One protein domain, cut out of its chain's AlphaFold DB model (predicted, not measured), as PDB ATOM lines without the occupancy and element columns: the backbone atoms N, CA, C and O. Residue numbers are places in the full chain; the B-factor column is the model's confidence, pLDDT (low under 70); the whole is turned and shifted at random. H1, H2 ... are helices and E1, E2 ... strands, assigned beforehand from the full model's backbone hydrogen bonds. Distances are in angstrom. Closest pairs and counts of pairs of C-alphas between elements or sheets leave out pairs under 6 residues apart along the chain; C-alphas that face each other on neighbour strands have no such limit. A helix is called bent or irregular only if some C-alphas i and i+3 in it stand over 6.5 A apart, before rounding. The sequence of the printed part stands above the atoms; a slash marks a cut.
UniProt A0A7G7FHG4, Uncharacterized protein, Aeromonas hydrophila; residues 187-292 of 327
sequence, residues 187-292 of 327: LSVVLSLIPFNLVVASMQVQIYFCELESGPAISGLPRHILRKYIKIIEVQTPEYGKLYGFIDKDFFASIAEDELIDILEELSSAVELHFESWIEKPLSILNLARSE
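AT A GLANCE: This is residues 187 to 292 of the 327 residues of an uncharacterized protein of Aeromonas hydrophila (UniProt A0A7G7FHG4). A strongly twisted, curled sheet of four antiparallel strands, in the order E1 E2 E4 E3, wraps round H3a, one arm of a long bent helix. The other arm, H3b, only grazes the sheet and crosses short H1, which stands beside the strands. The 106 printed residues hold, in order, H1 E1 E2 E3 E4 H2 H3; the class is mixed, in two layers, with H3a on one face of the sheet. The whole is compact, radius of gyration of the C-alphas 13.9 A, yet elongated, spanning 49 by 30 by 22 A.

HOW THE PARTS SIT: H1, residues 187 to 193, stands at the sheet's level, at a height of 0.2 A. E1, residues 196 to 200, and E2, residues 203 to 210, form a hairpin, with N 198 and O 205 2.9 A apart. E3, residues 229 to 237, bends by 64 degrees at residue 232 and forms a hairpin with E4, residues 241 to 248, with N 235 and O 243 2.8 A apart. E2 and E4 are antiparallel neighbours, with N 208 and O 246 2.9 A apart. H2, residues 249 to 252, is over none of the strands. H3, residues 260 to 291, was assigned as one helix by its hydrogen bonds but is bent, with C-alphas 273 and 276 7.7 A apart; its arms, H3a and H3b, stand at a steep tilt of 60 degrees. The closest C-alphas of E1 and H3a, Val 200 and Leu 267, are 6.2 A apart. H3b touches H1 with residues 282 to 286 alone, closest at the C-alphas of Val 190 and Pro 282, 6.1 A. Every O i to N i+4 pair is within hydrogen-bond range in H1 and H3a, and 9 of 12 in H3b; H2 is too short for one.

IN THESE COORDINATES: H1 begins at C-alpha 187 (101.987, -84.882, 17.161). E2 is 22.6 A long, E3 21.5 A and E4 23.2 A. H3a, residues 260 to 273, is 20.0 A long; H3b, residues 276 to 291, is 22.6 A long and ends at C-alpha 291 (104.291, -77.436, 5.228).

THE WHOLE: The two C-alphas farthest apart, Asp 258 and Glu 292, are 49.6 A apart. The printed part has no cut. The link from E2 to E3, 18 residues, is long, and its residues 217 to 227 have pLDDT under 70.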
ATOM      1  N   LEU A 187     101.414 -85.518  15.972       87.06
ATOM      2  CA  LEU A 187     101.987 -84.882  17.161       87.06
ATOM      3  C   LEU A 187     102.459 -85.943  18.156       87.06
ATOM      4  O   LEU A 187     103.613 -85.917  18.574       87.06
ATOM      5  N   SER A 188     101.610 -86.931  18.437       82.62
ATOM      6  CA  SER A 188     101.958 -88.081  19.274       82.62
ATOM      7  C   SER A 188     103.249 -88.774  18.813       82.62
ATOM      8  O   SER A 188     104.068 -89.147  19.650       82.62
ATOM      9  N   VAL A 189     103.475 -88.898  17.498       82.25
ATOM     10  CA  VAL A 189     104.719 -89.463  16.938       82.25
ATOM     11  C   VAL A 189     105.935 -88.591  17.258       82.25
ATOM     12  O   VAL A 189     106.941 -89.113  17.735       82.25
ATOM     13  N   VAL A 190     105.856 -87.277  17.029       88.62
ATOM     14  CA  VAL A 190     106.974 -86.351  17.291       88.62
ATOM     15  C   VAL A 190     107.324 -86.316  18.780       88.62
ATOM     16  O   VAL A 190     108.494 -86.455  19.132       88.62
ATOM     17  N   LEU A 191     106.321 -86.189  19.652       88.50
ATOM     18  CA  LEU A 191     106.518 -86.123  21.105       88.50
ATOM     19  C   LEU A 191     107.105 -87.414  21.688       88.50
ATOM     20  O   LEU A 191     107.846 -87.379  22.667       88.50
ATOM     21  N   SER A 192     106.829 -88.551  21.049       80.31
ATOM     22  CA  SER A 192     107.402 -89.840  21.450       80.31
ATOM     23  C   SER A 192     108.841 -90.028  20.965       80.31
ATOM     24  O   SER A 192     109.556 -90.872  21.491       80.31
ATOM     25  N   LEU A 193     109.278 -89.251  19.972       81.44
ATOM     26  CA  LEU A 193     110.614 -89.332  19.373       81.44
ATOM     27  C   LEU A 193     111.614 -88.344  19.972       81.44
ATOM     28  O   LEU A 193     112.821 -88.590  19.948       81.44
ATOM     29  N   ILE A 194     111.117 -87.228  20.492       87.94
ATOM     30  CA  ILE A 194     111.932 -86.154  21.047       87.94
ATOM     31  C   ILE A 194     111.724 -86.173  22.559       87.94
ATOM     32  O   ILE A 194     110.723 -85.635  23.013       87.94
ATOM     33  N   PRO A 195     112.615 -86.793  23.354       89.12
ATOM     34  CA  PRO A 195     112.454 -86.798  24.800       89.12
ATOM     35  C   PRO A 195     112.610 -85.389  25.372       89.12
ATOM     36  O   PRO A 195     113.453 -84.600  24.924       89.12
ATOM     37  N   PHE A 196     111.845 -85.108  26.416       93.25
ATOM     38  CA  PHE A 196     112.137 -84.034  27.343       93.25
ATOM     39  C   PHE A 196     113.222 -84.510  28.303       93.25
ATOM     40  O   PHE A 196     112.982 -85.356  29.164       93.25
ATOM     41  N   ASN A 197     114.445 -84.028  28.089       93.38
ATOM     42  CA  ASN A 197     115.574 -84.373  28.941       93.38
ATOM     43  C   ASN A 197     115.635 -83.385  30.103       93.38
ATOM     44  O   ASN A 197     115.797 -82.187  29.873       93.38
ATOM     45  N   LEU A 198     115.548 -83.904  31.321       92.81
ATOM     46  CA  LEU A 198     115.714 -83.156  32.562       92.81
ATOM     47  C   LEU A 198     116.852 -83.769  33.380       92.81
ATOM     48  O   LEU A 198     117.255 -84.912  33.152       92.81
ATOM     49  N   VAL A 199     117.374 -82.994  34.323       90.38
ATOM     50  CA  VAL A 199     118.278 -83.489  35.361       90.38
ATOM     51  C   VAL A 199     117.590 -83.242  36.692       90.38
ATOM     52  O   VAL A 199     117.269 -82.098  36.992       90.38
ATOM     53  N   VAL A 200     117.340 -84.312  37.441       85.94
ATOM     54  CA  VAL A 200     116.640 -84.308  38.734       85.94
ATOM     55  C   VAL A 200     117.453 -85.171  39.683       85.94
ATOM     56  O   VAL A 200     117.880 -86.251  39.275       85.94
ATOM     57  N   ALA A 201     117.743 -84.691  40.893       84.19
ATOM     58  CA  ALA A 201     118.616 -85.393  41.842       84.19
ATOM     59  C   ALA A 201     119.956 -85.880  41.224       84.19
ATOM     60  O   ALA A 201     120.444 -86.973  41.497       84.19
ATOM     61  N   SER A 202     120.569 -85.074  40.343       84.31
ATOM     62  CA  SER A 202     121.775 -85.431  39.558       84.31
ATOM     63  C   SER A 202     121.622 -86.619  38.592       84.31
ATOM     64  O   SER A 202     122.603 -87.056  37.986       84.31
ATOM     65  N   MET A 203     120.405 -87.123  38.391       86.38
ATOM     66  CA  MET A 203     120.082 -88.181  37.441       86.38
ATOM     67  C   MET A 203     119.519 -87.583  36.156       86.38
ATOM     68  O   MET A 203     118.673 -86.690  36.179       86.38
ATOM     69  N   GLN A 204     119.966 -88.092  35.009       89.81
ATOM     70  CA  GLN A 204     119.380 -87.716  33.728       89.81
ATOM     71  C   GLN A 204     118.066 -88.473  33.521       89.81
ATOM     72  O   GLN A 204     118.049 -89.702  33.469       89.81
ATOM     73  N   VAL A 205     116.982 -87.726  33.336       89.56
ATOM     74  CA  VAL A 205     115.637 -88.264  33.132       89.56
ATOM     75  C   VAL A 205     115.168 -87.942  31.723       89.56
ATOM     76  O   VAL A 205     115.332 -86.823  31.240       89.56
ATOM     77  N   GLN A 206     114.578 -88.929  31.051       91.12
ATOM     78  CA  GLN A 206     113.945 -88.748  29.747       91.12
ATOM     79  C   GLN A 206     112.444 -88.959  29.889       91.12
ATOM     80  O   GLN A 206     111.998 -90.081  30.131       91.12
ATOM     81  N   ILE A 207     111.678 -87.886  29.712       91.25
ATOM     82  CA  ILE A 207     110.219 -87.939  29.702       91.25
ATOM     83  C   ILE A 207     109.746 -87.907  28.252       91.25
ATOM     84  O   ILE A 207     110.131 -87.039  27.472       91.25
ATOM     85  N   TYR A 208     108.891 -88.851  27.886       90.06
ATOM     86  CA  TYR A 208     108.250 -88.901  26.577       90.06
ATOM     87  C   TYR A 208     106.797 -88.483  26.720       90.06
ATOM     88  O   TYR A 208     106.090 -89.035  27.559       90.06
ATOM     89  N   PHE A 209     106.344 -87.535  25.900       89.75
ATOM     90  CA  PHE A 209     104.957 -87.080  25.934       89.75
ATOM     91  C   PHE A 209     104.127 -87.701  24.817       89.75
ATOM     92  O   PHE A 209     104.637 -88.063  23.755       89.75
ATOM     93  N   CYS A 210     102.826 -87.816  25.051       86.56
ATOM     94  CA  CYS A 210     101.863 -88.252  24.049       86.56
ATOM     95  C   CYS A 210     100.461 -87.741  24.390       86.56
ATOM     96  O   CYS A 210     100.152 -87.509  25.554       86.56
ATOM     97  N   GLU A 211      99.584 -87.627  23.394       85.12
ATOM     98  CA  GLU A 211      98.151 -87.350  23.613       85.12
ATOM     99  C   GLU A 211      97.408 -88.587  24.153       85.12
ATOM    100  O   GLU A 211      96.234 -88.527  24.508       85.12
ATOM    101  N   LEU A 212      98.085 -89.735  24.188       78.56
ATOM    102  CA  LEU A 212      97.508 -91.026  24.518       78.56
ATOM    103  C   LEU A 212      97.882 -91.428  25.937       78.56
ATOM    104  O   LEU A 212      99.050 -91.668  26.242       78.56
ATOM    105  N   GLU A 213      96.872 -91.600  26.784       79.19
ATOM    106  CA  GLU A 213      97.071 -92.051  28.165       79.19
ATOM    107  C   GLU A 213      97.688 -93.457  28.240       79.19
ATOM    108  O   GLU A 213      98.403 -93.790  29.182       79.19
ATOM    109  N   SER A 214      97.468 -94.281  27.212       71.88
ATOM    110  CA  SER A 214      98.010 -95.640  27.132       71.88
ATOM    111  C   SER A 214      99.535 -95.706  26.989       71.88
ATOM    112  O   SER A 214     100.089 -96.803  27.038       71.88
ATOM    113  N   GLY A 215     100.210 -94.579  26.747       76.62
ATOM    114  CA  GLY A 215     101.656 -94.528  26.540       76.62
ATOM    115  C   GLY A 215     102.073 -93.868  25.226       76.62
ATOM    116  O   GLY A 215     101.225 -93.578  24.374       76.62
ATOM    117  N   PRO A 216     103.390 -93.660  25.041       73.75
ATOM    118  CA  PRO A 216     103.940 -93.030  23.850       73.75
ATOM    119  C   PRO A 216     103.598 -93.785  22.561       73.75
ATOM    120  O   PRO A 216     103.369 -94.998  22.541       73.75
ATOM    121  N   ALA A 217     103.599 -93.047  21.453       65.88
ATOM    122  CA  ALA A 217     103.522 -93.600  20.117       65.88
ATOM    123  C   ALA A 217     104.701 -94.550  19.874       65.88
ATOM    124  O   ALA A 217     105.873 -94.249  20.084       65.88
ATOM    125  N   ILE A 218     104.347 -95.723  19.386       58.75
ATOM    126  CA  ILE A 218     105.209 -96.890  19.182       58.75
ATOM    127  C   ILE A 218     105.386 -97.179  17.687       58.75
ATOM    128  O   ILE A 218     106.089 -98.115  17.295       58.75
ATOM    129  N   SER A 219     104.769 -96.362  16.827       51.41
ATOM    130  CA  SER A 219     104.950 -96.429  15.384       51.41
ATOM    131  C   SER A 219     106.370 -96.007  14.993       51.41
ATOM    132  O   SER A 219     106.727 -94.834  14.936       51.41
ATOM    133  N   GLY A 220     107.185 -97.013  14.667       46.50
ATOM    134  CA  GLY A 220     108.447 -96.844  13.943       46.50
ATOM    135  C   GLY A 220     109.719 -96.740  14.789       46.50
ATOM    136  O   GLY A 220     110.762 -96.381  14.248       46.50
ATOM    137  N   LEU A 221     109.691 -97.134  16.069       48.41
ATOM    138  CA  LEU A 221     110.887 -97.142  16.919       48.41
ATOM    139  C   LEU A 221     111.208 -98.506  17.541       48.41
ATOM    140  O   LEU A 221     110.502 -98.934  18.449       48.41
ATOM    141  N   PRO A 222     112.357 -99.124  17.202       45.06
ATOM    142  CA  PRO A 222     112.907-100.267  17.938       45.06
ATOM    143  C   PRO A 222     113.126 -99.996  19.435       45.06
ATOM    144  O   PRO A 222     113.080-100.923  20.235       45.06
ATOM    145  N   ARG A 223     113.369 -98.730  19.820       47.78
ATOM    146  CA  ARG A 223     113.745 -98.343  21.191       47.78
ATOM    147  C   ARG A 223     112.587 -98.386  22.191       47.78
ATOM    148  O   ARG A 223     112.815 -98.797  23.318       47.78
ATOM    149  N   HIS A 224     111.373 -98.018  21.782       51.69
ATOM    150  CA  HIS A 224     110.191 -98.010  22.662       51.69
ATOM    151  C   HIS A 224     109.507 -99.380  22.739       51.69
ATOM    152  O   HIS A 224     108.777 -99.656  23.680       51.69
ATOM    153  N   ILE A 225     109.766-100.247  21.756       48.75
ATOM    154  CA  ILE A 225     109.131-101.563  21.610       48.75
ATOM    155  C   ILE A 225     109.434-102.516  22.780       48.75
ATOM    156  O   ILE A 225     108.636-103.408  23.048       48.75
ATOM    157  N   LEU A 226     110.570-102.339  23.460       51.44
ATOM    158  CA  LEU A 226     111.033-103.226  24.538       51.44
ATOM    159  C   LEU A 226     110.923-102.596  25.933       51.44
ATOM    160  O   LEU A 226     111.416-103.173  26.900       51.44
ATOM    161  N   ARG A 227     110.337-101.399  26.040       64.81
ATOM    162  CA  ARG A 227     110.332-100.603  27.270       64.81
ATOM    163  C   ARG A 227     108.932-100.537  27.849       64.81
ATOM    164  O   ARG A 227     107.953-100.358  27.125       64.81
ATOM    165  N   LYS A 228     108.835-100.673  29.170       73.81
ATOM    166  CA  LYS A 228     107.577-100.470  29.889       73.81
ATOM    167  C   LYS A 228     107.559 -99.038  30.387       73.81
ATOM    168  O   LYS A 228     108.416 -98.671  31.169       73.81
ATOM    169  N   TYR A 229     106.587 -98.251  29.961       79.88
ATOM    170  CA  TYR A 229     106.480 -96.852  30.356       79.88
ATOM    171  C   TYR A 229     105.514 -96.680  31.531       79.88
ATOM    172  O   TYR A 229     104.477 -97.341  31.587       79.88
ATOM    173  N   ILE A 230     105.863 -95.799  32.466       84.19
ATOM    174  CA  ILE A 230     105.033 -95.400  33.602       84.19
ATOM    175  C   ILE A 230     104.590 -93.958  33.374       84.19
ATOM    176  O   ILE A 230     105.425 -93.088  33.124       84.19
ATOM    177  N   LYS A 231     103.274 -93.721  33.437       90.19
ATOM    178  CA  LYS A 231     102.699 -92.373  33.428       90.19
ATOM    179  C   LYS A 231     103.072 -91.683  34.732       90.19
ATOM    180  O   LYS A 231     102.805 -92.233  35.797       90.19
ATOM    181  N   ILE A 232     103.649 -90.496  34.633       90.62
ATOM    182  CA  ILE A 232     104.133 -89.740  35.794       90.62
ATOM    183  C   ILE A 232     103.513 -88.351  35.916       90.62
ATOM    184  O   ILE A 232     103.427 -87.829  37.018       90.62
ATOM    185  N   ILE A 233     103.086 -87.749  34.804       91.44
ATOM    186  CA  ILE A 233     102.593 -86.374  34.792       91.44
ATOM    187  C   ILE A 233     101.557 -86.167  33.692       91.44
ATOM    188  O   ILE A 233     101.565 -86.857  32.668       91.44
ATOM    189  N   GLU A 234     100.677 -85.194  33.904       93.44
ATOM    190  CA  GLU A 234      99.697 -84.727  32.932       93.44
ATOM    191  C   GLU A 234      99.844 -83.218  32.777       93.44
ATOM    192  O   GLU A 234      99.857 -82.489  33.764       93.44
ATOM    193  N   VAL A 235      99.942 -82.747  31.537       91.44
ATOM    194  CA  VAL A 235     100.068 -81.323  31.223       91.44
ATOM    195  C   VAL A 235      98.893 -80.915  30.349       91.44
ATOM    196  O   VAL A 235      98.637 -81.517  29.304       91.44
ATOM    197  N   GLN A 236      98.159 -79.890  30.777       90.81
ATOM    198  CA  GLN A 236      97.073 -79.321  29.988       90.81
ATOM    199  C   GLN A 236      97.634 -78.262  29.041       90.81
ATOM    200  O   GLN A 236      98.197 -77.265  29.482       90.81
ATOM    201  N   THR A 237      97.436 -78.451  27.739       84.69
ATOM    202  CA  THR A 237      97.821 -77.472  26.717       84.69
ATOM    203  C   THR A 237      96.579 -76.814  26.107       84.69
ATOM    204  O   THR A 237      95.567 -77.499  25.904       84.69
ATOM    205  N   PRO A 238      96.615 -75.503  25.798       79.56
ATOM    206  CA  PRO A 238      95.501 -74.829  25.126       79.56
ATOM    207  C   PRO A 238      95.247 -75.344  23.702       79.56
ATOM    208  O   PRO A 238      94.099 -75.452  23.282       79.56
ATOM    209  N   GLU A 239      96.310 -75.671  22.963       77.12
ATOM    210  CA  GLU A 239      96.237 -75.992  21.530       77.12
ATOM    211  C   GLU A 239      96.002 -77.481  21.231       77.12
ATOM    212  O   GLU A 239      95.366 -77.812  20.231       77.12
ATOM    213  N   TYR A 240      96.496 -78.386  22.083       76.38
ATOM    214  CA  TYR A 240      96.521 -79.834  21.812       76.38
ATOM    215  C   TYR A 240      95.824 -80.659  22.899       76.38
ATOM    216  O   TYR A 240      95.876 -81.886  22.895       76.38
ATOM    217  N   GLY A 241      95.150 -79.993  23.838       84.94
ATOM    218  CA  GLY A 241      94.481 -80.649  24.949       84.94
ATOM    219  C   GLY A 241      95.470 -81.239  25.952       84.94
ATOM    220  O   GLY A 241      96.513 -80.651  26.244       84.94
ATOM    221  N   LYS A 242      95.117 -82.385  26.530       90.19
ATOM    222  CA  LYS A 242      95.907 -83.027  27.580       90.19
ATOM    223  C   LYS A 242      97.034 -83.872  26.979       90.19
ATOM    224  O   LYS A 242      96.786 -84.717  26.121       90.19
ATOM    225  N   LEU A 243      98.250 -83.674  27.479       90.88
ATOM    226  CA  LEU A 243      99.422 -84.487  27.173       90.88
ATOM    227  C   LEU A 243      99.853 -85.269  28.412       90.88
ATOM    228  O   LEU A 243      99.885 -84.741  29.520       90.88
ATOM    229  N   TYR A 244     100.213 -86.528  28.209       90.31
ATOM    230  CA  TYR A 244     100.643 -87.448  29.254       90.31
ATOM    231  C   TYR A 244     102.146 -87.676  29.129       90.31
ATOM    232  O   TYR A 244     102.626 -88.026  28.049       90.31
ATOM    233  N   GLY A 245     102.883 -87.453  30.216       91.19
ATOM    234  CA  GLY A 245     104.322 -87.671  30.300       91.19
ATOM    235  C   GLY A 245     104.646 -89.045  30.878       91.19
ATOM    236  O   GLY A 245     104.064 -89.474  31.878       91.19
ATOM    237  N   PHE A 246     105.592 -89.730  30.242       90.25
ATOM    238  CA  PHE A 246     105.969 -91.097  30.568       90.25
ATOM    239  C   PHE A 246     107.475 -91.257  30.743       90.25
ATOM    240  O   PHE A 246     108.256 -90.762  29.930       90.25
ATOM    241  N   ILE A 247     107.868 -92.042  31.744       88.12
ATOM    242  CA  ILE A 247     109.254 -92.462  31.977       88.12
ATOM    243  C   ILE A 247     109.371 -93.973  31.793       88.12
ATOM    244  O   ILE A 247     108.442 -94.728  32.077       88.12
ATOM    245  N   ASP A 248     110.519 -94.418  31.291       84.69
ATOM    246  CA  ASP A 248     110.867 -95.835  31.226       84.69
ATOM    247  C   ASP A 248     110.937 -96.452  32.631       84.69
ATOM    248  O   ASP A 248     111.633 -95.941  33.502       84.69
ATOM    249  N   LYS A 249     110.249 -97.571  32.856       83.25
ATOM    250  CA  LYS A 249     110.191 -98.268  34.143       83.25
ATOM    251  C   LYS A 249     111.588 -98.548  34.705       83.25
ATOM    252  O   LYS A 249     111.761 -98.497  35.920       83.25
ATOM    253  N   ASP A 250     112.559 -98.829  33.841       82.88
ATOM    254  CA  ASP A 250     113.925 -99.152  34.255       82.88
ATOM    255  C   ASP A 250     114.627 -97.976  34.956       82.88
ATOM    256  O   ASP A 250     115.522 -98.204  35.766       82.88
ATOM    257  N   PHE A 251     114.187 -96.732  34.730       83.62
ATOM    258  CA  PHE A 251     114.653 -95.567  35.490       83.62
ATOM    259  C   PHE A 251     114.383 -95.737  36.993       83.62
ATOM    260  O   PHE A 251     115.277 -95.554  37.815       83.62
ATOM    261  N   PHE A 252     113.180 -96.185  37.354       83.75
ATOM    262  CA  PHE A 252     112.779 -96.361  38.752       83.75
ATOM    263  C   PHE A 252     113.509 -97.509  39.446       83.75
ATOM    264  O   PHE A 252     113.640 -97.497  40.662       83.75
ATOM    265  N   ALA A 253     114.022 -98.488  38.695       83.00
ATOM    266  CA  ALA A 253     114.812 -99.574  39.273       83.00
ATOM    267  C   ALA A 253     116.146 -99.090  39.875       83.00
ATOM    268  O   ALA A 253     116.782 -99.836  40.616       83.00
ATOM    269  N   SER A 254     116.573 -97.868  39.543       78.81
ATOM    270  CA  SER A 254     117.808 -97.256  40.041       78.81
ATOM    271  C   SER A 254     117.610 -96.287  41.212       78.81
ATOM    272  O   SER A 254     118.589 -95.709  41.672       78.81
ATOM    273  N   ILE A 255     116.374 -96.124  41.692       84.06
ATOM    274  CA  ILE A 255     115.995 -95.152  42.724       84.06
ATOM    275  C   ILE A 255     115.634 -95.895  44.014       84.06
ATOM    276  O   ILE A 255     114.925 -96.903  43.966       84.06
ATOM    277  N   ALA A 256     116.120 -95.408  45.158       83.12
ATOM    278  CA  ALA A 256     115.734 -95.940  46.460       83.12
ATOM    279  C   ALA A 256     114.268 -95.586  46.773       83.12
ATOM    280  O   ALA A 256     113.786 -94.510  46.421       83.12
ATOM    281  N   GLU A 257     113.526 -96.503  47.397       83.81
ATOM    282  CA  GLU A 257     112.076 -96.347  47.604       83.81
ATOM    283  C   GLU A 257     111.728 -95.114  48.454       83.81
ATOM    284  O   GLU A 257     110.714 -94.461  48.210       83.81
ATOM    285  N   ASP A 258     112.595 -94.763  49.402       87.69
ATOM    286  CA  ASP A 258     112.489 -93.592  50.267       87.69
ATOM    287  C   ASP A 258     112.811 -92.262  49.564       87.69
ATOM    288  O   ASP A 258     112.338 -91.225  50.015       87.69
ATOM    289  N   GLU A 259     113.526 -92.280  48.436       86.88
ATOM    290  CA  GLU A 259     113.851 -91.087  47.631       86.88
ATOM    291  C   GLU A 259     112.838 -90.835  46.497       86.88
ATOM    292  O   GLU A 259     112.820 -89.770  45.877       86.88
ATOM    293  N   LEU A 260     111.984 -91.819  46.193       87.50
ATOM    294  CA  LEU A 260     111.117 -91.790  45.016       87.50
ATOM    295  C   LEU A 260     110.115 -90.628  45.033       87.50
ATOM    296  O   LEU A 260     109.861 -90.034  43.986       87.50
ATOM    297  N   ILE A 261     109.527 -90.326  46.191       88.19
ATOM    298  CA  ILE A 261     108.521 -89.260  46.318       88.19
ATOM    299  C   ILE A 261     109.163 -87.904  46.023       88.19
ATOM    300  O   ILE A 261     108.674 -87.185  45.154       88.19
ATOM    301  N   ASP A 262     110.298 -87.613  46.657       88.88
ATOM    302  CA  ASP A 262     111.024 -86.353  46.483       88.88
ATOM    303  C   ASP A 262     111.460 -86.160  45.021       88.88
ATOM    304  O   ASP A 262     111.274 -85.089  44.441       88.88
ATOM    305  N   ILE A 263     111.958 -87.224  44.378       88.94
ATOM    306  CA  ILE A 263     112.336 -87.196  42.959       88.94
ATOM    307  C   ILE A 263     111.120 -86.927  42.063       88.94
ATOM    308  O   ILE A 263     111.234 -86.187  41.087       88.94
ATOM    309  N   LEU A 264     109.956 -87.516  42.356       89.62
ATOM    310  CA  LEU A 264     108.734 -87.275  41.583       89.62
ATOM    311  C   LEU A 264     108.217 -85.836  41.750       89.62
ATOM    312  O   LEU A 264     107.755 -85.246  40.771       89.62
ATOM    313  N   GLU A 265     108.323 -85.256  42.946       90.00
ATOM    314  CA  GLU A 265     107.952 -83.860  43.213       90.00
ATOM    315  C   GLU A 265     108.899 -82.863  42.523       90.00
ATOM    316  O   GLU A 265     108.444 -81.914  41.869       90.00
ATOM    317  N   GLU A 266     110.213 -83.098  42.598       91.56
ATOM    318  CA  GLU A 266     111.224 -82.292  41.902       91.56
ATOM    319  C   GLU A 266     111.022 -82.375  40.383       91.56
ATOM    320  O   GLU A 266     111.048 -81.360  39.684       91.56
ATOM    321  N   LEU A 267     110.733 -83.572  39.867       91.69
ATOM    322  CA  LEU A 267     110.435 -83.780  38.458       91.69
ATOM    323  C   LEU A 267     109.176 -83.029  38.015       91.69
ATOM    324  O   LEU A 267     109.197 -82.402  36.957       91.69
ATOM    325  N   SER A 268     108.093 -83.072  38.798       91.56
ATOM    326  CA  SER A 268     106.862 -82.336  38.479       91.56
ATOM    327  C   SER A 268     107.135 -80.837  38.381       91.56
ATOM    328  O   SER A 268     106.784 -80.206  37.385       91.56
ATOM    329  N   SER A 269     107.859 -80.296  39.362       91.81
ATOM    330  CA  SER A 269     108.262 -78.887  39.400       91.81
ATOM    331  C   SER A 269     109.144 -78.506  38.200       91.81
ATOM    332  O   SER A 269     108.946 -77.467  37.570       91.81
ATOM    333  N   ALA A 270     110.105 -79.364  37.844       93.19
ATOM    334  CA  ALA A 270     110.986 -79.153  36.698       93.19
ATOM    335  C   ALA A 270     110.228 -79.204  35.363       93.19
ATOM    336  O   ALA A 270     110.528 -78.426  34.454       93.19
ATOM    337  N   VAL A 271     109.233 -80.090  35.235       93.25
ATOM    338  CA  VAL A 271     108.358 -80.122  34.060       93.25
ATOM    339  C   VAL A 271     107.577 -78.819  33.962       93.25
ATOM    340  O   VAL A 271     107.652 -78.177  32.922       93.25
ATOM    341  N   GLU A 272     106.892 -78.392  35.021       91.31
ATOM    342  CA  GLU A 272     106.115 -77.145  35.017       91.31
ATOM    343  C   GLU A 272     106.955 -75.930  34.601       91.31
ATOM    344  O   GLU A 272     106.518 -75.128  33.777       91.31
ATOM    345  N   LEU A 273     108.189 -75.829  35.101       93.38
ATOM    346  CA  LEU A 273     109.077 -74.704  34.813       93.38
ATOM    347  C   LEU A 273     109.590 -74.677  33.364       93.38
ATOM    348  O   LEU A 273     109.840 -73.606  32.810       93.38
ATOM    349  N   HIS A 274     109.813 -75.844  32.757       94.75
ATOM    350  CA  HIS A 274     110.566 -75.957  31.504       94.75
ATOM    351  C   HIS A 274     109.738 -76.469  30.315       94.75
ATOM    352  O   HIS A 274     110.221 -76.434  29.179       94.75
ATOM    353  N   PHE A 275     108.509 -76.940  30.545       93.75
ATOM    354  CA  PHE A 275     107.684 -77.581  29.523       93.75
ATOM    355  C   PHE A 275     107.396 -76.665  28.333       93.75
ATOM    356  O   PHE A 275     107.551 -77.106  27.196       93.75
ATOM    357  N   GLU A 276     107.023 -75.403  28.573       91.94
ATOM    358  CA  GLU A 276     106.679 -74.452  27.505       91.94
ATOM    359  C   GLU A 276     107.844 -74.241  26.531       91.94
ATOM    360  O   GLU A 276     107.681 -74.356  25.320       91.94
ATOM    361  N   SER A 277     109.056 -74.042  27.053       92.31
ATOM    362  CA  SER A 277     110.244 -73.898  26.208       92.31
ATOM    363  C   SER A 277     110.580 -75.190  25.459       92.31
ATOM    364  O   SER A 277     111.030 -75.159  24.312       92.31
ATOM    365  N   TRP A 278     110.361 -76.347  26.087       94.56
ATOM    366  CA  TRP A 278     110.626 -77.626  25.445       94.56
ATOM    367  C   TRP A 278     109.632 -77.930  24.317       94.56
ATOM    368  O   TRP A 278     110.075 -78.327  23.237       94.56
ATOM    369  N   ILE A 279     108.323 -77.740  24.535       93.31
ATOM    370  CA  ILE A 279     107.260 -78.149  23.599       93.31
ATOM    371  C   ILE A 279     107.298 -77.363  22.280       93.31
ATOM    372  O   ILE A 279     106.956 -77.915  21.230       93.31
ATOM    373  N   GLU A 280     107.808 -76.127  22.284       92.81
ATOM    374  CA  GLU A 280     107.999 -75.315  21.074       92.81
ATOM    375  C   GLU A 280     108.821 -76.037  19.996       92.81
ATOM    376  O   GLU A 280     108.517 -75.952  18.802       92.81
ATOM    377  N   LYS A 281     109.847 -76.802  20.392       92.50
ATOM    378  CA  LYS A 281     110.729 -77.498  19.445       92.50
ATOM    379  C   LYS A 281     110.016 -78.652  18.713       92.50
ATOM    380  O   LYS A 281     110.039 -78.650  17.478       92.50
ATOM    381  N   PRO A 282     109.384 -79.631  19.397       92.38
ATOM    382  CA  PRO A 282     108.517 -80.620  18.760       92.38
ATOM    383  C   PRO A 282     107.453 -80.008  17.844       92.38
ATOM    384  O   PRO A 282     107.251 -80.492  16.729       92.38
ATOM    385  N   LEU A 283     106.799 -78.925  18.274       92.50
ATOM    386  CA  LEU A 283     105.763 -78.263  17.480       92.50
ATOM    387  C   LEU A 283     106.327 -77.619  16.213       92.50
ATOM    388  O   LEU A 283     105.763 -77.786  15.131       92.50
ATOM    389  N   SER A 284     107.477 -76.953  16.316       93.88
ATOM    390  CA  SER A 284     108.184 -76.393  15.163       93.88
ATOM    391  C   SER A 284     108.531 -77.474  14.132       93.88
ATOM    392  O   SER A 284     108.229 -77.321  12.948       93.88
ATOM    393  N   ILE A 285     109.055 -78.621  14.579       94.56
ATOM    394  CA  ILE A 285     109.360 -79.774  13.714       94.56
ATOM    395  C   ILE A 285     108.102 -80.292  13.010       94.56
ATOM    396  O   ILE A 285     108.121 -80.544  11.803       94.56
ATOM    397  N   LEU A 286     106.995 -80.432  13.745       93.44
ATOM    398  CA  LEU A 286     105.728 -80.874  13.172       93.44
ATOM    399  C   LEU A 286     105.212 -79.893  12.109       93.44
ATOM    400  O   LEU A 286     104.748 -80.323  11.052       93.44
ATOM    401  N   ASN A 287     105.303 -78.589  12.373       94.62
ATOM    402  CA  ASN A 287     104.857 -77.544  11.454       94.62
ATOM    403  C   ASN A 287     105.725 -77.483  10.190       94.62
ATOM    404  O   ASN A 287     105.184 -77.388   9.086       94.62
ATOM    405  N   LEU A 288     107.046 -77.621  10.329       95.62
ATOM    406  CA  LEU A 288     107.975 -77.727   9.201       95.62
ATOM    407  C   LEU A 288     107.683 -78.958   8.339       95.62
ATOM    408  O   LEU A 288     107.636 -78.852   7.119       95.62
ATOM    409  N   ALA A 289     107.415 -80.112   8.951       95.81
ATOM    410  CA  ALA A 289     107.040 -81.302   8.196       95.81
ATOM    411  C   ALA A 289     105.707 -81.118   7.457       95.81
ATOM    412  O   ALA A 289     105.601 -81.461   6.281       95.81
ATOM    413  N   ARG A 290     104.693 -80.557   8.130       94.88
ATOM    414  CA  ARG A 290     103.352 -80.344   7.562       94.88
ATOM    415  C   ARG A 290     103.346 -79.391   6.374       94.88
ATOM    416  O   ARG A 290     102.565 -79.620   5.456       94.88
ATOM    417  N   SER A 291     104.198 -78.365   6.364       96.56
ATOM    418  CA  SER A 291     104.291 -77.436   5.228       96.56
ATOM    419  C   SER A 291     104.807 -78.106   3.946       96.56
ATOM    420  O   SER A 291     104.593 -77.592   2.850       96.56
ATOM    421  N   GLU A 292     105.437 -79.277   4.073       96.12
ATOM    422  CA  GLU A 292     105.959 -80.081   2.969       96.12
ATOM    423  C   GLU A 292     105.125 -81.334   2.670       96.12
ATOM    424  O   GLU A 292     105.473 -82.120   1.782       96.12
TER     425      GLU A 292